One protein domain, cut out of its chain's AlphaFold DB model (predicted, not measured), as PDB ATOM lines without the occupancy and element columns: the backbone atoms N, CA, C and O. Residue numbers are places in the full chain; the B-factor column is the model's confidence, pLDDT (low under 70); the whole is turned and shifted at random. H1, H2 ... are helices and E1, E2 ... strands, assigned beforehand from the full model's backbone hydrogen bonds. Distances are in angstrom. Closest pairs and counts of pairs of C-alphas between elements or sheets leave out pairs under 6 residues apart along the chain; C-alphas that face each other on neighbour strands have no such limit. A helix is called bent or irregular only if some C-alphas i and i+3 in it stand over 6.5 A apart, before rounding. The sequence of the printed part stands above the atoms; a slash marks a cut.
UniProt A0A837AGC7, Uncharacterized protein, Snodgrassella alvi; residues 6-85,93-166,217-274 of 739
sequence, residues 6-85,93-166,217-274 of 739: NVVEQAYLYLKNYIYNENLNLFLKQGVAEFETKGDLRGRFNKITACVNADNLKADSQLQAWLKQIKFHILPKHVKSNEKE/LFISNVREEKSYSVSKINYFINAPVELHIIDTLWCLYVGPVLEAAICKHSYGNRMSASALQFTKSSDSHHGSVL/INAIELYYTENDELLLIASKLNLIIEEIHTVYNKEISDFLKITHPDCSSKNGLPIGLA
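AT A GLANCE: This is residues 6 to 85, 93 to 166 and 217 to 274 of the 739 residues of an uncharacterized protein of Snodgrassella alvi (UniProt A0A837AGC7). A body of mostly crossed helices is built round H5, with H1, H2, H3 and the long, kinked H9 packed on it, and a narrow two-stranded ribbon, E1 and E3, leads from it into an arm that holds E2 and makes much of the length. Residues 139 to 144 stick out as a loop. The 212 printed residues, with nine named helices and three named strands in the order H1 H2 H3 H4 E1 E2 E3 H5 H6 H7 H8 H9, are mostly helix by class; E1 and E3 are antiparallel. The whole is only just compact, close to loose, with a radius of gyration of the C-alphas of 20.1 A, and elongated, spanning 67 by 42 by 36 A.

IN THESE COORDINATES: H1, residues 6 to 21, begins at C-alpha 6 (-1.287, -58.079, 30.290) and is 23.1 A long. H2 is residues 26 to 37, 16.6 A; H3 residues 41 to 53, 18.6 A; H4 residues 61 to 67. E1 is residues 71 to 76, 17.1 A; E2 residues 104 to 106; E3 residues 109 to 114, 15.5 A. H5 is residues 117 to 129, 18.3 A; H6 residues 131 to 135; H7 residues 149 to 152; H8 residues 217 to 223. H9, residues 228 to 259, is 43.6 A long and ends at C-alpha 259 (14.207, -19.347, 36.061). It is irregular, with C-alphas 251 and 254 7.6 A apart, and has a kink of 55 degrees near residue 253.

HOW THE PARTS SIT: H5, the hub, touches H9 at a steep tilt of 53 degrees, opposite ways, closest at the C-alphas of Trp 126 and Leu 237, 5.5 A. It touches H1, about perpendicular at 79 degrees, closest at C-alphas Tyr 12 and Ile 121, 5.7 A. H2 touches H5, closest at C-alphas Val 32 and Val 117, 6.2 A, and forms a hairpin with H1. H3 and H7 each only just touch H5, with 3 pairs of C-alphas within 8 A. H4 only just touches H9, also with 3 pairs, closest at C-alphas Leu 67 and Ile 244, 6.5 A. H8 forms a hairpin with H9 and touches H6, closest at C-alphas Val 133 and Tyr 223, 6.2 A. E1 and E3 are antiparallel neighbours, with N 73 and O 112 2.7 A apart, within hydrogen-bond range; E2 pairs with no named strand and runs on into E3 at 65 degrees. Every O i to N i+4 pair is within hydrogen-bond range in H1, H2, H3, H4, H5, H6 and H8, and 25 of 28 in H9; H7 is too short for such a pair.

THE WHOLE: The C-alphas farthest apart, Leu 93 and Asp 228, are 68.5 A apart. Residues 86 to 92 and 167 to 216 are not printed, with gaps of 9.5 A and 21.2 A between C-alphas. The link H6 to H7 is long. Confidence is under 70 at residues 82 to 85 and 157 to 163.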
ATOM      1  N   ASN A   6      -1.550 -57.693  28.904       91.56
ATOM      2  CA  ASN A   6      -1.287 -58.079  30.290       91.56
ATOM      3  C   ASN A   6       0.002 -57.430  30.818       91.56
ATOM      4  O   ASN A   6       0.071 -57.105  31.999       91.56
ATOM      5  N   VAL A   7       0.998 -57.197  29.957       94.00
ATOM      6  CA  VAL A   7       2.250 -56.512  30.318       94.00
ATOM      7  C   VAL A   7       1.985 -55.034  30.612       94.00
ATOM      8  O   VAL A   7       2.489 -54.512  31.605       94.00
ATOM      9  N   VAL A   8       1.132 -54.378  29.817       96.81
ATOM     10  CA  VAL A   8       0.678 -52.997  30.075       96.81
ATOM     11  C   VAL A   8      -0.078 -52.909  31.401       96.81
ATOM     12  O   VAL A   8       0.173 -52.008  32.202       96.81
ATOM     13  N   GLU A   9      -0.965 -53.869  31.668       95.12
ATOM     14  CA  GLU A   9      -1.702 -53.944  32.932       95.12
ATOM     15  C   GLU A   9      -0.753 -54.122  34.134       95.12
ATOM     16  O   GLU A   9      -0.919 -53.467  35.163       95.12
ATOM     17  N   GLN A  10       0.295 -54.943  34.000       93.44
ATOM     18  CA  GLN A  10       1.321 -55.079  35.037       93.44
ATOM     19  C   GLN A  10       2.122 -53.787  35.232       93.44
ATOM     20  O   GLN A  10       2.327 -53.374  36.374       93.44
ATOM     21  N   ALA A  11       2.534 -53.112  34.156       96.50
ATOM     22  CA  ALA A  11       3.222 -51.825  34.252       96.50
ATOM     23  C   ALA A  11       2.362 -50.769  34.964       96.50
ATOM     24  O   ALA A  11       2.863 -50.024  35.804       96.50
ATOM     25  N   TYR A  12       1.051 -50.767  34.727       97.50
ATOM     26  CA  TYR A  12       0.126 -49.922  35.473       97.50
ATOM     27  C   TYR A  12       0.140 -50.208  36.988       97.50
ATOM     28  O   TYR A  12       0.141 -49.268  37.783       97.50
ATOM     29  N   LEU A  13       0.236 -51.472  37.422       95.38
ATOM     30  CA  LEU A  13       0.388 -51.807  38.848       95.38
ATOM     31  C   LEU A  13       1.709 -51.290  39.438       95.38
ATOM     32  O   LEU A  13       1.726 -50.834  40.583       95.38
ATOM     33  N   TYR A  14       2.803 -51.330  38.670       96.31
ATOM     34  CA  TYR A  14       4.086 -50.739  39.070       96.31
ATOM     35  C   TYR A  14       3.976 -49.217  39.244       96.31
ATOM     36  O   TYR A  14       4.419 -48.687  40.267       96.31
ATOM     37  N   LEU A  15       3.320 -48.528  38.303       97.44
ATOM     38  CA  LEU A  15       3.038 -47.093  38.396       97.44
ATOM     39  C   LEU A  15       2.174 -46.783  39.625       97.44
ATOM     40  O   LEU A  15       2.501 -45.903  40.422       97.44
ATOM     41  N   LYS A  16       1.093 -47.540  39.821       96.00
ATOM     42  CA  LYS A  16       0.156 -47.338  40.929       96.00
ATOM     43  C   LYS A  16       0.815 -47.575  42.293       96.00
ATOM     44  O   LYS A  16       0.554 -46.839  43.245       96.00
ATOM     45  N   ASN A  17       1.715 -48.551  42.398       95.06
ATOM     46  CA  ASN A  17       2.525 -48.754  43.599       95.06
ATOM     47  C   ASN A  17       3.512 -47.608  43.843       95.06
ATOM     48  O   ASN A  17       3.665 -47.158  44.982       95.06
ATOM     49  N   TYR A  18       4.168 -47.130  42.786       94.50
ATOM     50  CA  TYR A  18       5.115 -46.024  42.858       94.50
ATOM     51  C   TYR A  18       4.447 -44.753  43.408       94.50
ATOM     52  O   TYR A  18       4.854 -44.246  44.455       94.50
ATOM     53  N   ILE A  19       3.335 -44.322  42.804       94.31
ATOM     54  CA  ILE A  19       2.604 -43.117  43.234       94.31
ATOM     55  C   ILE A  19       1.946 -43.279  44.611       94.31
ATOM     56  O   ILE A  19       1.731 -42.295  45.317       94.31
ATOM     57  N   TYR A  20       1.585 -44.503  45.012       93.19
ATOM     58  CA  TYR A  20       1.013 -44.759  46.334       93.19
ATOM     59  C   TYR A  20       2.029 -44.450  47.438       93.19
ATOM     60  O   TYR A  20       1.682 -43.805  48.432       93.19
ATOM     61  N   ASN A  21       3.281 -44.873  47.237       87.88
ATOM     62  CA  ASN A  21       4.371 -44.657  48.186       87.88
ATOM     63  C   ASN A  21       4.958 -43.239  48.110       87.88
ATOM     64  O   ASN A  21       5.519 -42.761  49.099       87.88
ATOM     65  N   GLU A  22       4.826 -42.562  46.970       82.25
ATOM     66  CA  GLU A  22       5.262 -41.180  46.808       82.25
ATOM     67  C   GLU A  22       4.240 -40.170  47.368       82.25
ATOM     68  O   GLU A  22       3.020 -40.287  47.205       82.25
ATOM     69  N   ASN A  23       4.755 -39.150  48.060       76.75
ATOM     70  CA  ASN A  23       3.949 -38.109  48.706       76.75
ATOM     71  C   ASN A  23       4.123 -36.724  48.071       76.75
ATOM     72  O   ASN A  23       3.443 -35.795  48.483       76.75
ATOM     73  N   LEU A  24       5.028 -36.573  47.099       81.50
ATOM     74  CA  LEU A  24       5.352 -35.266  46.535       81.50
ATOM     75  C   LEU A  24       4.432 -34.891  45.368       81.50
ATOM     76  O   LEU A  24       3.805 -33.832  45.400       81.50
ATOM     77  N   ASN A  25       4.345 -35.749  44.347       91.25
ATOM     78  CA  ASN A  25       3.613 -35.462  43.114       91.25
ATOM     79  C   ASN A  25       2.122 -35.831  43.234       91.25
ATOM     80  O   ASN A  25       1.679 -36.883  42.767       91.25
ATOM     81  N   LEU A  26       1.344 -34.957  43.882       94.88
ATOM     82  CA  LEU A  26      -0.107 -35.138  44.005       94.88
ATOM     83  C   LEU A  26      -0.831 -35.030  42.652       94.88
ATOM     84  O   LEU A  26      -1.861 -35.676  42.480       94.88
ATOM     85  N   PHE A  27      -0.273 -34.295  41.684       96.12
ATOM     86  CA  PHE A  27      -0.846 -34.146  40.342       96.12
ATOM     87  C   PHE A  27      -0.909 -35.487  39.602       96.12
ATOM     88  O   PHE A  27      -1.968 -35.887  39.131       96.12
ATOM     89  N   LEU A  28       0.192 -36.247  39.586       96.62
ATOM     90  CA  LEU A  28       0.199 -37.582  38.977       96.62
ATOM     91  C   LEU A  28      -0.744 -38.547  39.711       96.62
ATOM     92  O   LEU A  28      -1.431 -39.346  39.075       96.62
ATOM     93  N   LYS A  29      -0.819 -38.462  41.045       96.44
ATOM     94  CA  LYS A  29      -1.759 -39.276  41.829       96.44
ATOM     95  C   LYS A  29      -3.211 -38.980  41.439       96.44
ATOM     96  O   LYS A  29      -3.983 -39.926  41.292       96.44
ATOM     97  N   GLN A  30      -3.565 -37.709  41.233       95.44
ATOM     98  CA  GLN A  30      -4.875 -37.309  40.711       95.44
ATOM     99  C   GLN A  30      -5.103 -37.850  39.296       95.44
ATOM    100  O   GLN A  30      -6.117 -38.506  39.066       95.44
ATOM    101  N   GLY A  31      -4.145 -37.671  38.383       95.94
ATOM    102  CA  GLY A  31      -4.246 -38.195  37.020       95.94
ATOM    103  C   GLY A  31      -4.501 -39.706  36.984       95.94
ATOM    104  O   GLY A  31      -5.373 -40.169  36.250       95.94
ATOM    105  N   VAL A  32      -3.808 -40.490  37.818       97.25
ATOM    106  CA  VAL A  32      -4.007 -41.950  37.889       97.25
ATOM    107  C   VAL A  32      -5.352 -42.324  38.511       97.25
ATOM    108  O   VAL A  32      -5.994 -43.256  38.024       97.25
ATOM    109  N   ALA A  33      -5.805 -41.599  39.539       96.19
ATOM    110  CA  ALA A  33      -7.129 -41.815  40.119       96.19
ATOM    111  C   ALA A  33      -8.239 -41.580  39.081       96.19
ATOM    112  O   ALA A  33      -9.156 -42.391  38.955       96.19
ATOM    113  N   GLU A  34      -8.124 -40.522  38.278       95.44
ATOM    114  CA  GLU A  34      -9.033 -40.263  37.159       95.44
ATOM    115  C   GLU A  34      -8.959 -41.325  36.067       95.44
ATOM    116  O   GLU A  34      -9.987 -41.779  35.560       95.44
ATOM    117  N   PHE A  35      -7.741 -41.713  35.690       96.12
ATOM    118  CA  PHE A  35      -7.508 -42.699  34.647       96.12
ATOM    119  C   PHE A  35      -8.110 -44.057  35.003       96.12
ATOM    120  O   PHE A  35      -8.581 -44.754  34.118       96.12
ATOM    121  N   GLU A  36      -8.126 -44.449  36.273       95.75
ATOM    122  CA  GLU A  36      -8.746 -45.709  36.688       95.75
ATOM    123  C   GLU A  36     -10.276 -45.640  36.676       95.75
ATOM    124  O   GLU A  36     -10.938 -46.600  36.295       95.75
ATOM    125  N   THR A  37     -10.833 -44.494  37.063       93.06
ATOM    126  CA  THR A  37     -12.258 -44.358  37.407       93.06
ATOM    127  C   THR A  37     -13.132 -43.861  36.256       93.06
ATOM    128  O   THR A  37     -14.333 -44.128  36.230       93.06
ATOM    129  N   LYS A  38     -12.568 -43.157  35.268       87.56
ATOM    130  CA  LYS A  38     -13.335 -42.629  34.127       87.56
ATOM    131  C   LYS A  38     -13.417 -43.651  32.989       87.56
ATOM    132  O   LYS A  38     -12.482 -43.734  32.209       87.56
ATOM    133  N   GLY A  39     -14.522 -44.368  32.800       83.81
ATOM    134  CA  GLY A  39     -14.770 -45.159  31.575       83.81
ATOM    135  C   GLY A  39     -13.961 -46.463  31.438       83.81
ATOM    136  O   GLY A  39     -13.586 -47.075  32.429       83.81
ATOM    137  N   ASP A  40     -13.715 -46.917  30.201       92.00
ATOM    138  CA  ASP A  40     -13.124 -48.239  29.918       92.00
ATOM    139  C   ASP A  40     -11.592 -48.276  30.098       92.00
ATOM    140  O   ASP A  40     -10.809 -47.925  29.206       92.00
ATOM    141  N   LEU A  41     -11.159 -48.756  31.267       94.19
ATOM    142  CA  LEU A  41      -9.748 -48.949  31.604       94.19
ATOM    143  C   LEU A  41      -9.048 -49.969  30.691       94.19
ATOM    144  O   LEU A  41      -7.927 -49.721  30.241       94.19
ATOM    145  N   ARG A  42      -9.707 -51.087  30.358       94.31
ATOM    146  CA  ARG A  42      -9.113 -52.130  29.504       94.31
ATOM    147  C   ARG A  42      -8.934 -51.627  28.072       94.31
ATOM    148  O   ARG A  42      -7.902 -51.893  27.456       94.31
ATOM    149  N   GLY A  43      -9.889 -50.852  27.565       95.94
ATOM    150  CA  GLY A  43      -9.785 -50.157  26.283       95.94
ATOM    151  C   GLY A  43      -8.592 -49.202  26.217       95.94
ATOM    152  O   GLY A  43      -7.902 -49.152  25.198       95.94
ATOM    153  N   ARG A  44      -8.271 -48.496  27.309       96.19
ATOM    154  CA  ARG A  44      -7.058 -47.660  27.378       96.19
ATOM    155  C   ARG A  44      -5.774 -48.483  27.370       96.19
ATOM    156  O   ARG A  44      -4.858 -48.136  26.627       96.19
ATOM    157  N   PHE A  45      -5.720 -49.607  28.087       97.44
ATOM    158  CA  PHE A  45      -4.575 -50.524  27.990       97.44
ATOM    159  C   PHE A  45      -4.388 -51.073  26.571       97.44
ATOM    160  O   PHE A  45      -3.258 -51.143  26.088       97.44
ATOM    161  N   ASN A  46      -5.478 -51.384  25.862       96.88
ATOM    162  CA  ASN A  46      -5.415 -51.778  24.452       96.88
ATOM    163  C   ASN A  46      -4.828 -50.676  23.564       96.88
ATOM    164  O   ASN A  46      -3.995 -50.975  22.712       96.88
ATOM    165  N   LYS A  47      -5.208 -49.409  23.775       96.38
ATOM    166  CA  LYS A  47      -4.637 -48.276  23.025       96.38
ATOM    167  C   LYS A  47      -3.133 -48.141  23.251       96.38
ATOM    168  O   LYS A  47      -2.400 -47.956  22.286       96.38
ATOM    169  N   ILE A  48      -2.667 -48.278  24.496       97.44
ATOM    170  CA  ILE A  48      -1.230 -48.259  24.818       97.44
ATOM    171  C   ILE A  48      -0.518 -49.427  24.125       97.44
ATOM    172  O   ILE A  48       0.502 -49.231  23.474       97.44
ATOM    173  N   THR A  49      -1.093 -50.629  24.211       97.00
ATOM    174  CA  THR A  49      -0.549 -51.841  23.579       97.00
ATOM    175  C   THR A  49      -0.411 -51.666  22.064       97.00
ATOM    176  O   THR A  49       0.645 -51.946  21.502       97.00
ATOM    177  N   ALA A  50      -1.460 -51.167  21.404       95.50
ATOM    178  CA  ALA A  50      -1.460 -50.899  19.970       95.50
ATOM    179  C   ALA A  50      -0.423 -49.833  19.586       95.50
ATOM    180  O   ALA A  50       0.321 -50.038  18.630       95.50
ATOM    181  N   CYS A  51      -0.323 -48.752  20.367       95.56
ATOM    182  CA  CYS A  51       0.655 -47.688  20.157       95.56
ATOM    183  C   CYS A  51       2.098 -48.209  20.220       95.56
ATOM    184  O   CYS A  51       2.861 -47.967  19.292       95.56
ATOM    185  N   VAL A  52       2.480 -48.957  21.265       95.12
ATOM    186  CA  VAL A  52       3.855 -49.488  21.383       95.12
ATOM    187  C   VAL A  52       4.159 -50.511  20.283       95.12
ATOM    188  O   VAL A  52       5.289 -50.602  19.804       95.12
ATOM    189  N   ASN A  53       3.152 -51.263  19.839       94.56
ATOM    190  CA  ASN A  53       3.318 -52.253  18.780       94.56
ATOM    191  C   ASN A  53       3.324 -51.667  17.365       94.56
ATOM    192  O   ASN A  53       3.753 -52.376  16.458       94.56
ATOM    193  N   ALA A  54       2.923 -50.408  17.173       93.06
ATOM    194  CA  ALA A  54       2.870 -49.771  15.862       93.06
ATOM    195  C   ALA A  54       4.222 -49.843  15.126       93.06
ATOM    196  O   ALA A  54       5.292 -49.721  15.733       93.06
ATOM    197  N   ASP A  55       4.177 -50.040  13.807       87.69
ATOM    198  CA  ASP A  55       5.382 -50.159  12.976       87.69
ATOM    199  C   ASP A  55       6.119 -48.822  12.839       87.69
ATOM    200  O   ASP A  55       7.347 -48.782  12.839       87.69
ATOM    201  N   ASN A  56       5.371 -47.714  12.774       89.31
ATOM    202  CA  ASN A  56       5.920 -46.365  12.674       89.31
ATOM    203  C   ASN A  56       5.368 -45.459  13.783       89.31
ATOM    204  O   ASN A  56       4.347 -44.795  13.611       89.31
ATOM    205  N   LEU A  57       6.092 -45.399  14.904       88.75
ATOM    206  CA  LEU A  57       5.738 -44.582  16.072       88.75
ATOM    207  C   LEU A  57       5.628 -43.084  15.746       88.75
ATOM    208  O   LEU A  57       4.749 -42.400  16.264       88.75
ATOM    209  N   LYS A  58       6.477 -42.561  14.852       83.44
ATOM    210  CA  LYS A  58       6.457 -41.133  14.489       83.44
ATOM    211  C   LYS A  58       5.185 -40.741  13.732       83.44
ATOM    212  O   LYS A  58       4.734 -39.606  13.852       83.44
ATOM    213  N   ALA A  59       4.596 -41.674  12.983       85.25
ATOM    214  CA  ALA A  59       3.343 -41.470  12.260       85.25
ATOM    215  C   ALA A  59       2.092 -41.889  13.059       85.25
ATOM    216  O   ALA A  59       0.975 -41.670  12.584       85.25
ATOM    217  N   ASP A  60       2.251 -42.480  14.249       93.38
ATOM    218  CA  ASP A  60       1.130 -42.956  15.057       93.38
ATOM    219  C   ASP A  60       0.306 -41.780  15.608       93.38
ATOM    220  O   ASP A  60       0.759 -40.984  16.433       93.38
ATOM    221  N   SER A  61      -0.935 -41.653  15.135       93.81
ATOM    222  CA  SER A  61      -1.797 -40.515  15.465       93.81
ATOM    223  C   SER A  61      -2.182 -40.463  16.945       93.81
ATOM    224  O   SER A  61      -2.365 -39.369  17.488       93.81
ATOM    225  N   GLN A  62      -2.270 -41.620  17.610       95.75
ATOM    226  CA  GLN A  62      -2.619 -41.723  19.023       95.75
ATOM    227  C   GLN A  62      -1.460 -41.233  19.901       95.75
ATOM    228  O   GLN A  62      -1.687 -40.411  20.793       95.75
ATOM    229  N   LEU A  63      -0.226 -41.656  19.609       97.25
ATOM    230  CA  LEU A  63       0.978 -41.179  20.283       97.25
ATOM    231  C   LEU A  63       1.135 -39.668  20.118       97.25
ATOM    232  O   LEU A  63       1.296 -38.955  21.106       97.25
ATOM    233  N   GLN A  64       1.008 -39.158  18.890       97.19
ATOM    234  CA  GLN A  64       1.111 -37.720  18.630       97.19
ATOM    235  C   GLN A  64       0.024 -36.916  19.366       97.19
ATOM    236  O   GLN A  64       0.272 -35.793  19.808       97.19
ATOM    237  N   ALA A  65      -1.177 -37.478  19.535       97.81
ATOM    238  CA  ALA A  65      -2.233 -36.856  20.330       97.81
ATOM    239  C   ALA A  65      -1.904 -36.827  21.833       97.81
ATOM    240  O   ALA A  65      -2.224 -35.840  22.499       97.81
ATOM    241  N   TRP A  66      -1.263 -37.866  22.375       98.38
ATOM    242  CA  TRP A  66      -0.800 -37.875  23.765       98.38
ATOM    243  C   TRP A  66       0.380 -36.925  23.990       98.38
ATOM    244  O   TRP A  66       0.361 -36.156  24.946       98.38
ATOM    245  N   LEU A  67       1.366 -36.911  23.087       98.38
ATOM    246  CA  LEU A  67       2.531 -36.024  23.172       98.38
ATOM    247  C   LEU A  67       2.121 -34.543  23.186       98.38
ATOM    248  O   LEU A  67       2.620 -33.774  24.000       98.38
ATOM    249  N   LYS A  68       1.138 -34.138  22.369       98.00
ATOM    250  CA  LYS A  68       0.610 -32.755  22.353       98.00
ATOM    251  C   LYS A  68      -0.028 -32.303  23.672       98.00
ATOM    252  O   LYS A  68      -0.188 -31.101  23.883       98.00
ATOM    253  N   GLN A  69      -0.427 -33.242  24.528       98.12
ATOM    254  CA  GLN A  69      -1.014 -32.951  25.837       98.12
ATOM    255  C   GLN A  69       0.041 -32.773  26.931       98.12
ATOM    256  O   GLN A  69      -0.319 -32.374  28.037       98.12
ATOM    257  N   ILE A  70       1.321 -33.035  26.642       98.69
ATOM    258  CA  ILE A  70       2.402 -32.782  27.592       98.69
ATOM    259  C   ILE A  70       2.450 -31.283  27.895       98.69
ATOM    260  O   ILE A  70       2.565 -30.436  27.008       98.69
ATOM    261  N   LYS A  71       2.347 -30.982  29.185       97.88
ATOM    262  CA  LYS A  71       2.497 -29.673  29.813       97.88
ATOM    263  C   LYS A  71       3.341 -29.852  31.074       97.88
ATOM    264  O   LYS A  71       4.072 -30.830  31.233       97.88
ATOM    265  N   PHE A  72       3.245 -28.903  31.994       97.94
ATOM    266  CA  PHE A  72       3.952 -28.951  33.265       97.94
ATOM    267  C   PHE A  72       3.135 -28.289  34.375       97.94
ATOM    268  O   PHE A  72       2.221 -27.517  34.086       97.94
ATOM    269  N   HIS A  73       3.489 -28.549  35.632       98.00
ATOM    270  CA  HIS A  73       3.109 -27.829  36.850       98.00
ATOM    271  C   HIS A  73       4.326 -27.078  37.412       98.00
ATOM    272  O   HIS A  73       5.463 -27.491  37.188       98.00
ATOM    273  N   ILE A  74       4.106 -25.962  38.102       97.00
ATOM    274  CA  ILE A  74       5.138 -25.181  38.781       97.00
ATOM    275  C   ILE A  74       4.877 -25.222  40.285       97.00
ATOM    276  O   ILE A  74       3.794 -24.866  40.738       97.00
ATOM    277  N   LEU A  75       5.901 -25.575  41.060       96.06
ATOM    278  CA  LEU A  75       5.881 -25.437  42.517       96.06
ATOM    279  C   LEU A  75       7.085 -24.614  43.000       96.06
ATOM    280  O   LEU A  75       8.187 -24.784  42.470       96.06
ATOM    281  N   PRO A  76       6.920 -23.736  44.006       94.56
ATOM    282  CA  PRO A  76       8.029 -22.971  44.568       94.56
ATOM    283  C   PRO A  76       9.044 -23.901  45.248       94.56
ATOM    284  O   PRO A  76       8.675 -24.864  45.923       94.56
ATOM    285  N   LYS A  77      10.340 -23.603  45.091       91.25
ATOM    286  CA  LYS A  77      11.418 -24.293  45.822       91.25
ATOM    287  C   LYS A  77      11.650 -23.646  47.188       91.25
ATOM    288  O   LYS A  77      11.795 -24.344  48.187       91.25
ATOM    289  N   HIS A  78      11.655 -22.314  47.217       88.56
ATOM    290  CA  HIS A  78      11.755 -21.517  48.433       88.56
ATOM    291  C   HIS A  78      10.878 -20.274  48.319       88.56
ATOM    292  O   HIS A  78      10.867 -19.614  47.278       88.56
ATOM    293  N   VAL A  79      10.196 -19.952  49.411       89.25
ATOM    294  CA  VAL A  79       9.457 -18.704  49.596       89.25
ATOM    295  C   VAL A  79      10.308 -17.823  50.504       89.25
ATOM    296  O   VAL A  79      10.735 -18.284  51.566       89.25
ATOM    297  N   LYS A  80      10.611 -16.596  50.081       85.69
ATOM    298  CA  LYS A  80      11.431 -15.632  50.825       85.69
ATOM    299  C   LYS A  80      10.557 -14.511  51.387       85.69
ATOM    300  O   LYS A  80       9.534 -14.151  50.806       85.69
ATOM    301  N   SER A  81      10.993 -13.977  52.523       72.94
ATOM    302  CA  SER A  81      10.541 -12.689  53.042       72.94
ATOM    303  C   SER A  81      11.110 -11.556  52.189       72.94
ATOM    304  O   SER A  81      12.226 -11.665  51.669       72.94
ATOM    305  N   ASN A  82      10.369 -10.460  52.056       64.44
ATOM    306  CA  ASN A  82      10.841  -9.259  51.366       64.44
ATOM    307  C   ASN A  82      11.784  -8.418  52.240       64.44
ATOM    308  O   ASN A  82      12.540  -7.588  51.727       64.44
ATOM    309  N   GLU A  83      11.794  -8.652  53.554       57.59
ATOM    310  CA  GLU A  83      12.803  -8.088  54.444       57.59
ATOM    311  C   GLU A  83      14.150  -8.781  54.210       57.59
ATOM    312  O   GLU A  83      14.300  -9.990  54.401       57.59
ATOM    313  N   LYS A  84      15.149  -7.998  53.775       48.00
ATOM    314  CA  LYS A  84      16.544  -8.444  53.718       48.00
ATOM    315  C   LYS A  84      16.950  -8.860  55.127       48.00
ATOM    316  O   LYS A  84      17.001  -7.986  55.990       48.00
ATOM    317  N   GLU A  85      17.299 -10.132  55.328       47.03
ATOM    318  CA  GLU A  85      18.079 -10.563  56.491       47.03
ATOM    319  C   GLU A  85      19.256  -9.593  56.618       47.03
ATOM    320  O   GLU A  85      20.145  -9.543  55.764       47.03
ATOM    321  N   LEU A  93      21.691  -8.106  65.869       74.12
ATOM    322  CA  LEU A  93      20.902  -9.260  65.428       74.12
ATOM    323  C   LEU A  93      19.417  -9.072  65.776       74.12
ATOM    324  O   LEU A  93      19.070  -8.916  66.947       74.12
ATOM    325  N   PHE A  94      18.541  -9.116  64.769       78.44
ATOM    326  CA  PHE A  94      17.085  -9.081  64.937       78.44
ATOM    327  C   PHE A  94      16.489 -10.464  64.657       78.44
ATOM    328  O   PHE A  94      16.591 -10.972  63.543       78.44
ATOM    329  N   ILE A  95      15.861 -11.071  65.668       76.25
ATOM    330  CA  ILE A  95      15.156 -12.353  65.551       76.25
ATOM    331  C   ILE A  95      13.686 -12.109  65.885       76.25
ATOM    332  O   ILE A  95      13.363 -11.627  66.970       76.25
ATOM    333  N   SER A  96      12.800 -12.469  64.960       81.50
ATOM    334  CA  SER A  96      11.349 -12.355  65.112       81.50
ATOM    335  C   SER A  96      10.664 -13.654  64.694       81.50
ATOM    336  O   SER A  96      11.097 -14.324  63.754       81.50
ATOM    337  N   ASN A  97       9.576 -13.996  65.385       80.06
ATOM    338  CA  ASN A  97       8.674 -15.089  65.021       80.06
ATOM    339  C   ASN A  97       7.518 -14.628  64.111       80.06
ATOM    340  O   ASN A  97       6.666 -15.438  63.748       80.06
ATOM    341  N   VAL A  98       7.461 -13.342  63.754       86.06
ATOM    342  CA  VAL A  98       6.488 -12.821  62.790       86.06
ATOM    343  C   VAL A  98       6.895 -13.292  61.396       86.06
ATOM    344  O   VAL A  98       8.004 -13.027  60.942       86.06
ATOM    345  N   ARG A  99       5.992 -14.023  60.737       87.50
ATOM    346  CA  ARG A  99       6.182 -14.575  59.384       87.50
ATOM    347  C   ARG A  99       5.147 -14.063  58.375       87.50
ATOM    348  O   ARG A  99       5.139 -14.518  57.237       87.50
ATOM    349  N   GLU A 100       4.242 -13.185  58.806       90.12
ATOM    350  CA  GLU A 100       3.168 -12.617  57.983       90.12
ATOM    351  C   GLU A 100       3.674 -11.367  57.254       90.12
ATOM    352  O   GLU A 100       4.168 -10.438  57.891       90.12
ATOM    353  N   GLU A 101       3.514 -11.328  55.933       89.12
ATOM    354  CA  GLU A 101       3.893 -10.185  55.097       89.12
ATOM    355  C   GLU A 101       2.778  -9.830  54.105       89.12
ATOM    356  O   GLU A 101       1.819 -10.580  53.906       89.12
ATOM    357  N   LYS A 102       2.886  -8.642  53.493       91.06
ATOM    358  CA  LYS A 102       1.945  -8.195  52.453       91.06
ATOM    359  C   LYS A 102       2.100  -8.994  51.162       91.06
ATOM    360  O   LYS A 102       1.097  -9.296  50.524       91.06
ATOM    361  N   SER A 103       3.336  -9.325  50.808       92.81
ATOM    362  CA  SER A 103       3.666 -10.214  49.701       92.81
ATOM    363  C   SER A 103       4.872 -11.076  50.055       92.81
ATOM    364  O   SER A 103       5.668 -10.709  50.920       92.81
ATOM    365  N   TYR A 104       4.990 -12.228  49.396       93.38
ATOM    366  CA  TYR A 104       6.109 -13.154  49.562       93.38
ATOM    367  C   TYR A 104       6.796 -13.384  48.226       93.38
ATOM    368  O   TYR A 104       6.140 -13.716  47.237       93.38
ATOM    369  N   SER A 105       8.119 -13.273  48.202       92.44
ATOM    370  CA  SER A 105       8.882 -13.425  46.968       92.44
ATOM    371  C   SER A 105       9.268 -14.880  46.707       92.44
ATOM    372  O   SER A 105       9.783 -15.596  47.571       92.44
ATOM    373  N   VAL A 106       9.051 -15.327  45.473       93.25
ATOM    374  CA  VAL A 106       9.509 -16.623  44.964       93.25
ATOM    375  C   VAL A 106      10.439 -16.369  43.792       93.25
ATOM    376  O   VAL A 106      10.028 -15.781  42.796       93.25
ATOM    377  N   SER A 107      11.684 -16.842  43.892       88.38
ATOM    378  CA  SER A 107      12.665 -16.714  42.804       88.38
ATOM    379  C   SER A 107      13.057 -18.041  42.161       88.38
ATOM    380  O   SER A 107      13.302 -18.101  40.958       88.38
ATOM    381  N   LYS A 108      13.040 -19.133  42.937       90.19
ATOM    382  CA  LYS A 108      13.370 -20.485  42.470       90.19
ATOM    383  C   LYS A 108      12.141 -21.379  42.484       90.19
ATOM    384  O   LYS A 108      11.440 -21.466  43.495       90.19
ATOM    385  N   ILE A 109      11.928 -22.089  41.383       94.31
ATOM    386  CA  ILE A 109      10.762 -22.945  41.156       94.31
ATOM    387  C   ILE A 109      11.185 -24.298  40.591       94.31
ATOM    388  O   ILE A 109      12.281 -24.426  40.056       94.31
ATOM    389  N   ASN A 110      10.307 -25.291  40.685       95.69
ATOM    390  CA  ASN A 110      10.469 -26.580  40.025       95.69
ATOM    391  C   ASN A 110       9.361 -26.820  39.001       95.69
ATOM    392  O   ASN A 110       8.195 -26.533  39.281       95.69
ATOM    393  N   TYR A 111       9.733 -27.396  37.859       96.88
ATOM    394  CA  TYR A 111       8.825 -27.836  36.807       96.88
ATOM    395  C   TYR A 111       8.552 -29.326  36.967       96.88
ATOM    396  O   TYR A 111       9.479 -30.127  36.910       96.88
ATOM    397  N   PHE A 112       7.292 -29.690  37.170       97.44
ATOM    398  CA  PHE A 112       6.841 -31.078  37.188       97.44
ATOM    399  C   PHE A 112       6.158 -31.381  35.863       97.44
ATOM    400  O   PHE A 112       5.284 -30.618  35.459       97.44
ATOM    401  N   ILE A 113       6.509 -32.471  35.189       98.06
ATOM    402  CA  ILE A 113       5.809 -32.873  33.967       98.06
ATOM    403  C   ILE A 113       4.329 -33.148  34.262       98.06
ATOM    404  O   ILE A 113       3.982 -33.767  35.270       98.06
ATOM    405  N   ASN A 114       3.459 -32.675  33.372       98.06
ATOM    406  CA  ASN A 114       2.047 -33.028  33.338       98.06
ATOM    407  C   ASN A 114       1.775 -33.705  31.994       98.06
ATOM    408  O   ASN A 114       1.683 -33.030  30.971       98.06
ATOM    409  N   ALA A 115       1.710 -35.033  31.993       98.12
ATOM    410  CA  ALA A 115       1.469 -35.839  30.807       98.12
ATOM    411  C   ALA A 115       0.269 -36.774  31.036       98.12
ATOM    412  O   ALA A 115      -0.017 -37.136  32.182       98.12
ATOM    413  N   PRO A 116      -0.428 -37.208  29.968       97.94
ATOM    414  CA  PRO A 116      -1.444 -38.251  30.075       97.94
ATOM    415  C   PRO A 116      -0.900 -39.511  30.758       97.94
ATOM    416  O   PRO A 116       0.255 -39.896  30.553       97.94
ATOM    417  N   VAL A 117      -1.739 -40.191  31.543       98.38
ATOM    418  CA  VAL A 117      -1.340 -41.398  32.291       98.38
ATOM    419  C   VAL A 117      -0.871 -42.516  31.361       98.38
ATOM    420  O   VAL A 117      -0.004 -43.298  31.742       98.38
ATOM    421  N   GLU A 118      -1.359 -42.561  30.122       98.38
ATOM    422  CA  GLU A 118      -0.863 -43.463  29.085       98.38
ATOM    423  C   GLU A 118       0.652 -43.329  28.878       98.38
ATOM    424  O   GLU A 118       1.352 -44.341  28.831       98.38
ATOM    425  N   LEU A 119       1.178 -42.099  28.843       98.69
ATOM    426  CA  LEU A 119       2.615 -41.853  28.715       98.69
ATOM    427  C   LEU A 119       3.376 -42.228  29.992       98.69
ATOM    428  O   LEU A 119       4.489 -42.732  29.897       98.69
ATOM    429  N   HIS A 120       2.774 -42.076  31.175       98.69
ATOM    430  CA  HIS A 120       3.367 -42.555  32.431       98.69
ATOM    431  C   HIS A 120       3.399 -44.092  32.538       98.69
ATOM    432  O   HIS A 120       4.315 -44.662  33.136       98.69
ATOM    433  N   ILE A 121       2.428 -44.795  31.946       98.75
ATOM    434  CA  ILE A 121       2.464 -46.260  31.837       98.75
ATOM    435  C   ILE A 121       3.567 -46.685  30.858       98.75
ATOM    436  O   ILE A 121       4.295 -47.631  31.151       98.75
ATOM    437  N   ILE A 122       3.747 -45.966  29.742       98.75
ATOM    438  CA  ILE A 122       4.859 -46.198  28.804       98.75
ATOM    439  C   ILE A 122       6.219 -45.903  29.462       98.75
ATOM    440  O   ILE A 122       7.135 -46.710  29.336       98.75
ATOM    441  N   ASP A 123       6.335 -44.825  30.236       98.81
ATOM    442  CA  ASP A 123       7.495 -44.523  31.090       98.81
ATOM    443  C   ASP A 123       7.797 -45.663  32.074       98.81
ATOM    444  O   ASP A 123       8.943 -46.083  32.244       98.81
ATOM    445  N   THR A 124       6.754 -46.251  32.660       98.62
ATOM    446  CA  THR A 124       6.899 -47.409  33.547       98.62
ATOM    447  C   THR A 124       7.340 -48.665  32.788       98.62
ATOM    448  O   THR A 124       8.198 -49.399  33.277       98.62
ATOM    449  N   LEU A 125       6.821 -48.908  31.581       98.56
ATOM    450  CA  LEU A 125       7.300 -49.983  30.703       98.56
ATOM    451  C   LEU A 125       8.775 -49.780  30.344       98.56
ATOM    452  O   LEU A 125       9.558 -50.723  30.447       98.56
ATOM    453  N   TRP A 126       9.183 -48.556  30.004       98.69
ATOM    454  CA  TRP A 126      10.589 -48.232  29.768       98.69
ATOM    455  C   TRP A 126      11.439 -48.548  31.002       98.69
ATOM    456  O   TRP A 126      12.472 -49.204  30.882       98.69
ATOM    457  N   CYS A 127      10.974 -48.208  32.209       98.62
ATOM    458  CA  CYS A 127      11.677 -48.567  33.443       98.62
ATOM    459  C   CYS A 127      11.837 -50.085  33.609       98.62
ATOM    460  O   CYS A 127      12.848 -50.525  34.142       98.62
ATOM    461  N   LEU A 128      10.871 -50.892  33.167       97.56
ATOM    462  CA  LEU A 128      10.908 -52.351  33.304       97.56
ATOM    463  C   LEU A 128      11.763 -53.043  32.227       97.56
ATOM    464  O   LEU A 128      12.351 -54.086  32.509       97.56
ATOM    465  N   TYR A 129      11.860 -52.471  31.021       97.44
ATOM    466  CA  TYR A 129      12.614 -53.048  29.896       97.44
ATOM    467  C   TYR A 129      14.017 -52.449  29.726       97.44
ATOM    468  O   TYR A 129      14.973 -53.192  29.510       97.44
ATOM    469  N   VAL A 130      14.159 -51.129  29.846       98.44
ATOM    470  CA  VAL A 130      15.428 -50.394  29.679       98.44
ATOM    471  C   VAL A 130      16.093 -50.113  31.024       98.44
ATOM    472  O   VAL A 130      17.313 -50.162  31.128       98.44
ATOM    473  N   GLY A 131      15.321 -49.899  32.091       98.00
ATOM    474  CA  GLY A 131      15.886 -49.680  33.428       98.00
ATOM    475  C   GLY A 131      16.924 -50.732  33.859       98.00
ATOM    476  O   GLY A 131      18.010 -50.336  34.288       98.00
ATOM    477  N   PRO A 132      16.682 -52.052  33.687       97.06
ATOM    478  CA  PRO A 132      17.670 -53.088  34.002       97.06
ATOM    479  C   PRO A 132      18.973 -52.989  33.200       97.06
ATOM    480  O   PRO A 132      20.017 -53.401  33.707       97.06
ATOM    481  N   VAL A 133      18.913 -52.448  31.978       97.62
ATOM    482  CA  VAL A 133      20.080 -52.206  31.117       97.62
ATOM    483  C   VAL A 133      20.989 -51.169  31.766       97.62
ATOM    484  O   VAL A 133      22.173 -51.420  31.978       97.62
ATOM    485  N   LEU A 134      20.423 -50.021  32.148       97.94
ATOM    486  CA  LEU A 134      21.191 -48.930  32.751       97.94
ATOM    487  C   LEU A 134      21.642 -49.265  34.178       97.94
ATOM    488  O   LEU A 134      22.766 -48.955  34.564       97.94
ATOM    489  N   GLU A 135      20.797 -49.950  34.954       96.88
ATOM    490  CA  GLU A 135      21.108 -50.391  36.319       96.88
ATOM    491  C   GLU A 135      22.331 -51.321  36.367       96.88
ATOM    492  O   GLU A 135      23.061 -51.300  37.360       96.88
ATOM    493  N   ALA A 136      22.602 -52.084  35.301       95.12
ATOM    494  CA  ALA A 136      23.784 -52.942  35.205       95.12
ATOM    495  C   ALA A 136      25.111 -52.156  35.188       95.12
ATOM    496  O   ALA A 136      26.120 -52.677  35.659       95.12
ATOM    497  N   ALA A 137      25.105 -50.907  34.706       93.06
ATOM    498  CA  ALA A 137      26.273 -50.023  34.707       93.06
ATOM    499  C   ALA A 137      26.433 -49.231  36.023       93.06
ATOM    500  O   ALA A 137      27.500 -48.689  36.305       93.06
ATOM    501  N   ILE A 138      25.391 -49.160  36.861       94.81
ATOM    502  CA  ILE A 138      25.423 -48.381  38.106       94.81
ATOM    503  C   ILE A 138      26.127 -49.176  39.214       94.81
ATOM    504  O   ILE A 138      25.614 -50.180  39.729       94.81
ATOM    505  N   CYS A 139      27.274 -48.667  39.669       91.19
ATOM    506  CA  CYS A 139      28.064 -49.306  40.716       91.19
ATOM    507  C   CYS A 139      27.323 -49.397  42.071       91.19
ATOM    508  O   CYS A 139      26.309 -48.743  42.336       91.19
ATOM    509  N   LYS A 140      27.852 -50.207  42.995       93.00
ATOM    510  CA  LYS A 140      27.256 -50.429  44.330       93.00
ATOM    511  C   LYS A 140      27.255 -49.197  45.251       93.00
ATOM    512  O   LYS A 140      26.569 -49.229  46.269       93.00
ATOM    513  N   HIS A 141      28.018 -48.155  44.918       94.56
ATOM    514  CA  HIS A 141      28.162 -46.937  45.723       94.56
ATOM    515  C   HIS A 141      27.046 -45.906  45.481       94.56
ATOM    516  O   HIS A 141      26.951 -44.926  46.216       94.56
ATOM    517  N   SER A 142      26.155 -46.149  44.512       96.12
ATOM    518  CA  SER A 142      24.926 -45.372  44.316       96.12
ATOM    519  C   SER A 142      23.750 -45.976  45.100       96.12
ATOM    520  O   SER A 142      23.437 -47.165  44.964       96.12
ATOM    521  N   TYR A 143      23.082 -45.169  45.927       95.56
ATOM    522  CA  TYR A 143      22.035 -45.601  46.862       95.56
ATOM    523  C   TYR A 143      20.637 -45.090  46.507       95.56
ATOM    524  O   TYR A 143      19.663 -45.831  46.692       95.56
ATOM    525  N   GLY A 144      20.527 -43.848  46.035       93.06
ATOM    526  CA  GLY A 144      19.251 -43.213  45.696       93.06
ATOM    527  C   GLY A 144      18.602 -43.865  44.478       93.06
ATOM    528  O   GLY A 144      19.308 -44.355  43.608       93.06
ATOM    529  N   ASN A 145      17.267 -43.908  44.421       93.94
ATOM    530  CA  ASN A 145      16.478 -44.346  43.254       93.94
ATOM    531  C   ASN A 145      16.926 -45.662  42.577       93.94
ATOM    532  O   ASN A 145      16.771 -45.841  41.373       93.94
ATOM    533  N   ARG A 146      17.491 -46.603  43.341       95.94
ATOM    534  CA  ARG A 146      17.938 -47.906  42.825       95.94
ATOM    535  C   ARG A 146      16.750 -48.815  42.541       95.94
ATOM    536  O   ARG A 146      15.839 -48.901  43.373       95.94
ATOM    537  N   MET A 147      16.790 -49.548  41.431       95.81
ATOM    538  CA  MET A 147      15.698 -50.449  41.058       95.81
ATOM    539  C   MET A 147      15.501 -51.590  42.066       95.81
ATOM    540  O   MET A 147      16.441 -52.078  42.707       95.81
ATOM    541  N   SER A 148      14.249 -52.011  42.234       93.75
ATOM    542  CA  SER A 148      13.893 -53.151  43.076       93.75
ATOM    543  C   SER A 148      14.225 -54.483  42.384       93.75
ATOM    544  O   SER A 148      14.383 -54.560  41.167       93.75
ATOM    545  N   ALA A 149      14.283 -55.567  43.163       89.94
ATOM    546  CA  ALA A 149      14.482 -56.903  42.605       89.94
ATOM    547  C   ALA A 149      13.331 -57.340  41.679       89.94
ATOM    548  O   ALA A 149      13.592 -58.041  40.706       89.94
ATOM    549  N   SER A 150      12.087 -56.929  41.958       87.81
ATOM    550  CA  SER A 150      10.938 -57.309  41.127       87.81
ATOM    551  C   SER A 150      10.995 -56.631  39.758       87.81
ATOM    552  O   SER A 150      10.777 -57.291  38.748       87.81
ATOM    553  N   ALA A 151      11.387 -55.354  39.719       92.44
ATOM    554  CA  ALA A 151      11.565 -54.614  38.474       92.44
ATOM    555  C   ALA A 151      12.742 -55.161  37.645       92.44
ATOM    556  O   ALA A 151      12.616 -55.344  36.440       92.44
ATOM    557  N   LEU A 152      13.863 -55.519  38.286       92.44
ATOM    558  CA  LEU A 152      15.042 -56.073  37.600       92.44
ATOM    559  C   LEU A 152      14.836 -57.472  37.001       92.44
ATOM    560  O   LEU A 152      15.561 -57.870  36.087       92.44
ATOM    561  N   GLN A 153      13.895 -58.243  37.544       88.44
ATOM    562  CA  GLN A 153      13.590 -59.605  37.095       88.44
ATOM    563  C   GLN A 153      12.428 -59.663  36.099       88.44
ATOM    564  O   GLN A 153      12.117 -60.752  35.609       88.44
ATOM    565  N   PHE A 154      11.822 -58.515  35.780       88.88
ATOM    566  CA  PHE A 154      10.626 -58.418  34.946       88.88
ATOM    567  C   PHE A 154      10.809 -59.098  33.583       88.88
ATOM    568  O   PHE A 154      10.023 -59.959  33.211       88.88
ATOM    569  N   THR A 155      11.910 -58.809  32.881       86.12
ATOM    570  CA  THR A 155      12.205 -59.392  31.559       86.12
ATOM    571  C   THR A 155      12.857 -60.780  31.612       86.12
ATOM    572  O   THR A 155      13.016 -61.419  30.576       86.12
ATOM    573  N   LYS A 156      13.250 -61.269  32.800       80.00
ATOM    574  CA  LYS A 156      14.070 -62.489  32.964       80.00
ATOM    575  C   LYS A 156      13.291 -63.731  33.397       80.00
ATOM    576  O   LYS A 156      13.829 -64.832  33.314       80.00
ATOM    577  N   SER A 157      12.075 -63.588  33.919       62.00
ATOM    578  CA  SER A 157      11.341 -64.713  34.516       62.00
ATOM    579  C   SER A 157       9.841 -64.629  34.262       62.00
ATOM    580  O   SER A 157       9.210 -63.652  34.634       62.00
ATOM    581  N   SER A 158       9.261 -65.683  33.683       49.66
ATOM    582  CA  SER A 158       7.807 -65.834  33.514       49.66
ATOM    583  C   SER A 158       7.096 -66.257  34.807       49.66
ATOM    584  O   SER A 158       5.900 -66.025  34.966       49.66
ATOM    585  N   ASP A 159       7.833 -66.834  35.761       44.03
ATOM    586  CA  ASP A 159       7.285 -67.366  37.003       44.03
ATOM    587  C   ASP A 159       7.679 -66.511  38.217       44.03
ATOM    588  O   ASP A 159       8.819 -66.513  38.680       44.03
ATOM    589  N   SER A 160       6.671 -65.863  38.808       46.19
ATOM    590  CA  SER A 160       6.656 -65.194  40.123       46.19
ATOM    591  C   SER A 160       7.343 -63.827  40.248       46.19
ATOM    592  O   SER A 160       8.335 -63.657  40.953       46.19
ATOM    593  N   HIS A 161       6.708 -62.792  39.694       49.94
ATOM    594  CA  HIS A 161       6.964 -61.414  40.113       49.94
ATOM    595  C   HIS A 161       6.428 -61.192  41.535       49.94
ATOM    596  O   HIS A 161       5.223 -61.121  41.780       49.94
ATOM    597  N   HIS A 162       7.335 -61.135  42.508       52.00
ATOM    598  CA  HIS A 162       7.002 -60.808  43.889       52.00
ATOM    599  C   HIS A 162       6.818 -59.293  44.048       52.00
ATOM    600  O   HIS A 162       7.754 -58.583  44.403       52.00
ATOM    601  N   GLY A 163       5.589 -58.825  43.818       65.69
ATOM    602  CA  GLY A 163       5.181 -57.430  44.010       65.69
ATOM    603  C   GLY A 163       5.550 -56.502  42.848       65.69
ATOM    604  O   GLY A 163       6.494 -56.754  42.106       65.69
ATOM    605  N   SER A 164       4.795 -55.414  42.706       84.75
ATOM    606  CA  SER A 164       4.950 -54.433  41.624       84.75
ATOM    607  C   SER A 164       5.686 -53.189  42.122       84.75
ATOM    608  O   SER A 164       5.109 -52.113  42.190       84.75
ATOM    609  N   VAL A 165       6.938 -53.335  42.565       91.62
ATOM    610  CA  VAL A 165       7.721 -52.230  43.150       91.62
ATOM    611  C   VAL A 165       8.810 -51.777  42.177       91.62
ATOM    612  O   VAL A 165       9.675 -52.576  41.832       91.62
ATOM    613  N   LEU A 166       8.827 -50.505  41.760       93.75
ATOM    614  CA  LEU A 166       9.867 -49.990  40.846       93.75
ATOM    615  C   LEU A 166      11.221 -49.790  41.538       93.75
ATOM    616  O   LEU A 166      12.238 -50.321  41.092       93.75
ATOM    617  N   ILE A 217      20.358 -45.960  23.579       97.56
ATOM    618  CA  ILE A 217      20.102 -46.964  22.534       97.56
ATOM    619  C   ILE A 217      21.315 -47.882  22.331       97.56
ATOM    620  O   ILE A 217      21.137 -49.095  22.294       97.56
ATOM    621  N   ASN A 218      22.542 -47.349  22.361       97.00
ATOM    622  CA  ASN A 218      23.758 -48.169  22.301       97.00
ATOM    623  C   ASN A 218      23.847 -49.157  23.481       97.00
ATOM    624  O   ASN A 218      24.231 -50.315  23.309       97.00
ATOM    625  N   ALA A 219      23.472 -48.723  24.691       97.31
ATOM    626  CA  ALA A 219      23.436 -49.603  25.859       97.31
ATOM    627  C   ALA A 219      22.364 -50.702  25.723       97.31
ATOM    628  O   ALA A 219      22.610 -51.848  26.104       97.31
ATOM    629  N   ILE A 220      21.196 -50.372  25.157       98.00
ATOM    630  CA  ILE A 220      20.117 -51.329  24.857       98.00
ATOM    631  C   ILE A 220      20.601 -52.386  23.855       98.00
ATOM    632  O   ILE A 220      20.440 -53.580  24.117       98.00
ATOM    633  N   GLU A 221      21.215 -51.960  22.749       97.31
ATOM    634  CA  GLU A 221      21.737 -52.841  21.696       97.31
ATOM    635  C   GLU A 221      22.775 -53.829  22.237       97.31
ATOM    636  O   GLU A 221      22.706 -55.024  21.936       97.31
ATOM    637  N   LEU A 222      23.687 -53.358  23.094       96.62
ATOM    638  CA  LEU A 222      24.707 -54.195  23.729       96.62
ATOM    639  C   LEU A 222      24.116 -55.191  24.740       96.62
ATOM    640  O   LEU A 222      24.587 -56.319  24.859       96.62
ATOM    641  N   TYR A 223      23.104 -54.785  25.507       96.00
ATOM    642  CA  TYR A 223      22.540 -55.631  26.562       96.00
ATOM    643  C   TYR A 223      21.590 -56.707  26.016       96.00
ATOM    644  O   TYR A 223      21.531 -57.809  26.564       96.00
ATOM    645  N   TYR A 224      20.855 -56.408  24.940       95.94
ATOM    646  CA  TYR A 224      19.904 -57.331  24.307       95.94
ATOM    647  C   TYR A 224      20.401 -57.913  22.977       95.94
ATOM    648  O   TYR A 224      19.589 -58.383  22.185       95.94
ATOM    649  N   THR A 225      21.717 -57.950  22.740       93.56
ATOM    650  CA  THR A 225      22.305 -58.462  21.484       93.56
ATOM    651  C   THR A 225      21.848 -59.885  21.125       93.56
ATOM    652  O   THR A 225      21.775 -60.226  19.951       93.56
ATOM    653  N   GLU A 226      21.516 -60.716  22.117       93.06
ATOM    654  CA  GLU A 226      21.050 -62.100  21.918       93.06
ATOM    655  C   GLU A 226      19.517 -62.260  22.015       93.06
ATOM    656  O   GLU A 226      19.009 -63.382  22.035       93.06
ATOM    657  N   ASN A 227      18.754 -61.164  22.128       93.69
ATOM    658  CA  ASN A 227      17.298 -61.205  22.274       93.69
ATOM    659  C   ASN A 227      16.611 -60.113  21.440       93.69
ATOM    660  O   ASN A 227      16.264 -59.047  21.950       93.69
ATOM    661  N   ASP A 228      16.361 -60.432  20.167       93.31
ATOM    662  CA  ASP A 228      15.751 -59.528  19.182       93.31
ATOM    663  C   ASP A 228      14.388 -58.969  19.622       93.31
ATOM    664  O   ASP A 228      14.049 -57.825  19.314       93.31
ATOM    665  N   GLU A 229      13.590 -59.752  20.352       92.88
ATOM    666  CA  GLU A 229      12.269 -59.316  20.812       92.88
ATOM    667  C   GLU A 229      12.376 -58.250  21.909       92.88
ATOM    668  O   GLU A 229      11.737 -57.198  21.818       92.88
ATOM    669  N   LEU A 230      13.207 -58.494  22.929       94.38
ATOM    670  CA  LEU A 230      13.444 -57.513  23.989       94.38
ATOM    671  C   LEU A 230      14.152 -56.273  23.449       94.38
ATOM    672  O   LEU A 230      13.784 -55.168  23.847       94.38
ATOM    673  N   LEU A 231      15.100 -56.449  22.525       96.38
ATOM    674  CA  LEU A 231      15.761 -55.357  21.819       96.38
ATOM    675  C   LEU A 231      14.732 -54.479  21.100       96.38
ATOM    676  O   LEU A 231      14.687 -53.274  21.334       96.38
ATOM    677  N   LEU A 232      13.846 -55.072  20.294       95.12
ATOM    678  CA  LEU A 232      12.814 -54.334  19.567       95.12
ATOM    679  C   LEU A 232      11.898 -53.539  20.510       95.12
ATOM    680  O   LEU A 232      11.653 -52.354  20.274       95.12
ATOM    681  N   ILE A 233      11.391 -54.175  21.571       95.62
ATOM    682  CA  ILE A 233      10.490 -53.524  22.532       95.62
ATOM    683  C   ILE A 233      11.218 -52.392  23.270       95.62
ATOM    684  O   ILE A 233      10.696 -51.279  23.344       95.62
ATOM    685  N   ALA A 234      12.424 -52.650  23.781       97.06
ATOM    686  CA  ALA A 234      13.228 -51.665  24.499       97.06
ATOM    687  C   ALA A 234      13.564 -50.450  23.619       97.06
ATOM    688  O   ALA A 234      13.388 -49.314  24.062       97.06
ATOM    689  N   SER A 235      13.952 -50.672  22.361       96.69
ATOM    690  CA  SER A 235      14.239 -49.604  21.399       96.69
ATOM    691  C   SER A 235      12.999 -48.766  21.082       96.69
ATOM    692  O   SER A 235      13.070 -47.537  21.111       96.69
ATOM    693  N   LYS A 236      11.836 -49.396  20.856       96.44
ATOM    694  CA  LYS A 236      10.567 -48.674  20.644       96.44
ATOM    695  C   LYS A 236      10.178 -47.829  21.855       96.44
ATOM    696  O   LYS A 236       9.811 -46.668  21.695       96.44
ATOM    697  N   LEU A 237      10.283 -48.387  23.062       97.94
ATOM    698  CA  LEU A 237      10.026 -47.644  24.295       97.94
ATOM    699  C   LEU A 237      10.990 -46.459  24.427       97.94
ATOM    700  O   LEU A 237      10.546 -45.364  24.762       97.94
ATOM    701  N   ASN A 238      12.281 -46.650  24.137       98.00
ATOM    702  CA  ASN A 238      13.287 -45.590  24.226       98.00
ATOM    703  C   ASN A 238      12.986 -44.415  23.292       98.00
ATOM    704  O   ASN A 238      13.049 -43.272  23.730       98.00
ATOM    705  N   LEU A 239      12.566 -44.702  22.056       97.25
ATOM    706  CA  LEU A 239      12.125 -43.677  21.107       97.25
ATOM    707  C   LEU A 239      10.934 -42.871  21.644       97.25
ATOM    708  O   LEU A 239      10.893 -41.655  21.490       97.25
ATOM    709  N   ILE A 240       9.964 -43.516  22.303       98.06
ATOM    710  CA  ILE A 240       8.828 -42.787  22.890       98.06
ATOM    711  C   ILE A 240       9.297 -41.884  24.041       98.06
ATOM    712  O   ILE A 240       8.854 -40.740  24.123       98.06
ATOM    713  N   ILE A 241      10.193 -42.358  24.915       98.38
ATOM    714  CA  ILE A 241      10.724 -41.540  26.023       98.38
ATOM    715  C   ILE A 241      11.544 -40.352  25.506       98.38
ATOM    716  O   ILE A 241      11.428 -39.253  26.051       98.38
ATOM    717  N   GLU A 242      12.301 -40.536  24.425       98.06
ATOM    718  CA  GLU A 242      13.009 -39.455  23.735       98.06
ATOM    719  C   GLU A 242      12.051 -38.362  23.237       98.06
ATOM    720  O   GLU A 242      12.270 -37.173  23.490       98.06
ATOM    721  N   GLU A 243      10.942 -38.746  22.601       97.62
ATOM    722  CA  GLU A 243       9.919 -37.800  22.138       97.62
ATOM    723  C   GLU A 243       9.226 -37.090  23.319       97.62
ATOM    724  O   GLU A 243       9.015 -35.875  23.272       97.62
ATOM    725  N   ILE A 244       8.937 -37.801  24.422       98.50
ATOM    726  CA  ILE A 244       8.399 -37.192  25.654       98.50
ATOM    727  C   ILE A 244       9.363 -36.129  26.194       98.50
ATOM    728  O   ILE A 244       8.935 -35.012  26.499       98.50
ATOM    729  N   HIS A 245      10.656 -36.451  26.300       98.00
ATOM    730  CA  HIS A 245      11.680 -35.514  26.767       98.00
ATOM    731  C   HIS A 245      11.809 -34.308  25.835       98.00
ATOM    732  O   HIS A 245      11.910 -33.178  26.314       98.00
ATOM    733  N   THR A 246      11.766 -34.531  24.523       97.12
ATOM    734  CA  THR A 246      11.855 -33.472  23.511       97.12
ATOM    735  C   THR A 246      10.688 -32.496  23.633       97.12
ATOM    736  O   THR A 246      10.892 -31.280  23.708       97.12
ATOM    737  N   VAL A 247       9.455 -33.008  23.712       97.81
ATOM    738  CA  VAL A 247       8.259 -32.169  23.859       97.81
ATOM    739  C   VAL A 247       8.263 -31.440  25.201       97.81
ATOM    740  O   VAL A 247       8.024 -30.234  25.232       97.81
ATOM    741  N   TYR A 248       8.588 -32.123  26.302       98.12
ATOM    742  CA  TYR A 248       8.651 -31.497  27.622       98.12
ATOM    743  C   TYR A 248       9.674 -30.354  27.682       98.12
ATOM    744  O   TYR A 248       9.327 -29.253  28.108       98.12
ATOM    745  N   ASN A 249      10.913 -30.586  27.229       96.75
ATOM    746  CA  ASN A 249      11.961 -29.562  27.256       96.75
ATOM    747  C   ASN A 249      11.582 -28.353  26.390       96.75
ATOM    748  O   ASN A 249      11.811 -27.212  26.791       96.75
ATOM    749  N   LYS A 250      10.906 -28.582  25.256       96.44
ATOM    750  CA  LYS A 250      10.341 -27.510  24.427       96.44
ATOM    751  C   LYS A 250       9.239 -26.719  25.143       96.44
ATOM    752  O   LYS A 250       9.188 -25.503  25.003       96.44
ATOM    753  N   GLU A 251       8.363 -27.371  25.906       96.50
ATOM    754  CA  GLU A 251       7.287 -26.687  26.644       96.50
ATOM    755  C   GLU A 251       7.820 -25.775  27.760       96.50
ATOM    756  O   GLU A 251       7.216 -24.741  28.049       96.50
ATOM    757  N   ILE A 252       8.955 -26.120  28.377       95.81
ATOM    758  CA  ILE A 252       9.542 -25.322  29.467       95.81
ATOM    759  C   ILE A 252      10.641 -24.350  29.013       95.81
ATOM    760  O   ILE A 252      11.021 -23.479  29.798       95.81
ATOM    761  N   SER A 253      11.143 -24.445  27.775       93.56
ATOM    762  CA  SER A 253      12.368 -23.755  27.334       93.56
ATOM    763  C   SER A 253      12.327 -22.236  27.510       93.56
ATOM    764  O   SER A 253      13.299 -21.633  27.963       93.56
ATOM    765  N   ASP A 254      11.200 -21.596  27.188       90.94
ATOM    766  CA  ASP A 254      11.067 -20.140  27.323       90.94
ATOM    767  C   ASP A 254      11.020 -19.690  28.785       90.94
ATOM    768  O   ASP A 254      11.518 -18.619  29.128       90.94
ATOM    769  N   PHE A 255      10.488 -20.539  29.664       93.25
ATOM    770  CA  PHE A 255      10.460 -20.284  31.096       93.25
ATOM    771  C   PHE A 255      11.836 -20.516  31.737       93.25
ATOM    772  O   PHE A 255      12.239 -19.741  32.608       93.25
ATOM    773  N   LEU A 256      12.584 -21.532  31.280       92.50
ATOM    774  CA  LEU A 256      13.937 -21.833  31.766       92.50
ATOM    775  C   LEU A 256      14.907 -20.671  31.552       92.50
ATOM    776  O   LEU A 256      15.705 -20.394  32.439       92.50
ATOM    777  N   LYS A 257      14.790 -19.921  30.448       90.38
ATOM    778  CA  LYS A 257      15.611 -18.717  30.197       90.38
ATOM    779  C   LYS A 257      15.546 -17.686  31.332       90.38
ATOM    780  O   LYS A 257      16.466 -16.890  31.482       90.38
ATOM    781  N   ILE A 258      14.460 -17.681  32.110       90.75
ATOM    782  CA  ILE A 258      14.244 -16.753  33.228       90.75
ATOM    783  C   ILE A 258      14.554 -17.413  34.573       90.75
ATOM    784  O   ILE A 258      15.105 -16.768  35.461       90.75
ATOM    785  N   THR A 259      14.169 -18.676  34.750       91.12
ATOM    786  CA  THR A 259      14.207 -19.347  36.061       91.12
ATOM    787  C   THR A 259      15.488 -20.141  36.293       91.12
ATOM    788  O   THR A 259      15.918 -20.274  37.436       91.12
ATOM    789  N   HIS A 260      16.091 -20.655  35.220       91.06
ATOM    790  CA  HIS A 260      17.310 -21.460  35.221       91.06
ATOM    791  C   HIS A 260      18.163 -21.135  33.973       91.06
ATOM    792  O   HIS A 260      18.346 -21.985  33.097       91.06
ATOM    793  N   PRO A 261      18.659 -19.891  33.841       88.25
ATOM    794  CA  PRO A 261      19.325 -19.430  32.620       88.25
ATOM    795  C   PRO A 261      20.531 -20.300  32.227       88.25
ATOM    796  O   PRO A 261      20.700 -20.596  31.043       88.25
ATOM    797  N   ASP A 262      21.288 -20.784  33.216       85.62
ATOM    798  CA  ASP A 262      22.527 -21.562  33.040       85.62
ATOM    799  C   ASP A 262      22.325 -22.938  32.384       85.62
ATOM    800  O   ASP A 262      23.277 -23.550  31.900       85.62
ATOM    801  N   CYS A 263      21.091 -23.446  32.350       86.88
ATOM    802  CA  CYS A 263      20.764 -24.731  31.736       86.88
ATOM    803  C   CYS A 263      19.681 -24.637  30.657       86.88
ATOM    804  O   CYS A 263      19.194 -25.657  30.177       86.88
ATOM    805  N   SER A 264      19.336 -23.423  30.223       84.81
ATOM    806  CA  SER A 264      18.275 -23.179  29.237       84.81
ATOM    807  C   SER A 264      18.516 -23.810  27.855       84.81
ATOM    808  O   SER A 264      17.568 -23.962  27.088       84.81
ATOM    809  N   SER A 265      19.758 -24.188  27.538       86.50
ATOM    810  CA  SER A 265      20.152 -24.871  26.299       86.50
ATOM    811  C   SER A 265      20.315 -26.391  26.427       86.50
ATOM    812  O   SER A 265      20.658 -27.030  25.435       86.50
ATOM    813  N   LYS A 266      20.130 -26.963  27.622       89.81
ATOM    814  CA  LYS A 266      20.401 -28.379  27.901       89.81
ATOM    815  C   LYS A 266      19.139 -29.230  27.778       89.81
ATOM    816  O   LYS A 266      18.043 -28.778  28.111       89.81
ATOM    817  N   ASN A 267      19.310 -30.490  27.381       90.88
ATOM    818  CA  ASN A 267      18.240 -31.487  27.420       90.88
ATOM    819  C   ASN A 267      18.123 -32.092  28.825       90.88
ATOM    820  O   ASN A 267      18.607 -33.198  29.092       90.88
ATOM    821  N   GLY A 268      17.486 -31.341  29.726       94.81
ATOM    822  CA  GLY A 268      17.267 -31.741  31.113       94.81
ATOM    823  C   GLY A 268      16.277 -32.901  31.272       94.81
ATOM    824  O   GLY A 268      15.533 -33.273  30.358       94.81
ATOM    825  N   LEU A 269      16.251 -33.469  32.477       97.62
ATOM    826  CA  LEU A 269      15.347 -34.548  32.861       97.62
ATOM    827  C   LEU A 269      14.009 -34.003  33.401       97.62
ATOM    828  O   LEU A 269      14.015 -33.181  34.326       97.62
ATOM    829  N   PRO A 270      12.855 -34.482  32.899       97.12
ATOM    830  CA  PRO A 270      11.552 -34.133  33.455       97.12
ATOM    831  C   PRO A 270      11.368 -34.628  34.898       97.12
ATOM    832  O   PRO A 270      11.401 -35.827  35.183       97.12
ATOM    833  N   ILE A 271      11.082 -33.718  35.832       96.31
ATOM    834  CA  ILE A 271      10.714 -34.109  37.199       96.31
ATOM    835  C   ILE A 271       9.291 -34.678  37.171       96.31
ATOM    836  O   ILE A 271       8.351 -33.991  36.777       96.31
ATOM    837  N   GLY A 272       9.122 -35.925  37.614       94.56
ATOM    838  CA  GLY A 272       7.831 -36.621  37.657       94.56
ATOM    839  C   GLY A 272       7.732 -37.851  36.750       94.56
ATOM    840  O   GLY A 272       6.755 -38.588  36.873       94.56
ATOM    841  N   LEU A 273       8.733 -38.107  35.898       97.31
ATOM    842  CA  LEU A 273       8.918 -39.407  35.242       97.31
ATOM    843  C   LEU A 273       9.758 -40.339  36.120       97.31
ATOM    844  O   LEU A 273      10.760 -39.919  36.707       97.31
ATOM    845  N   ALA A 274       9.389 -41.616  36.169       97.06
ATOM    846  CA  ALA A 274      10.163 -42.638  36.861       97.06
ATOM    847  C   ALA A 274      11.478 -42.935  36.117       97.06
ATOM    848  O   ALA A 274      12.511 -43.124  36.765       97.06
TER     849      ALA A 274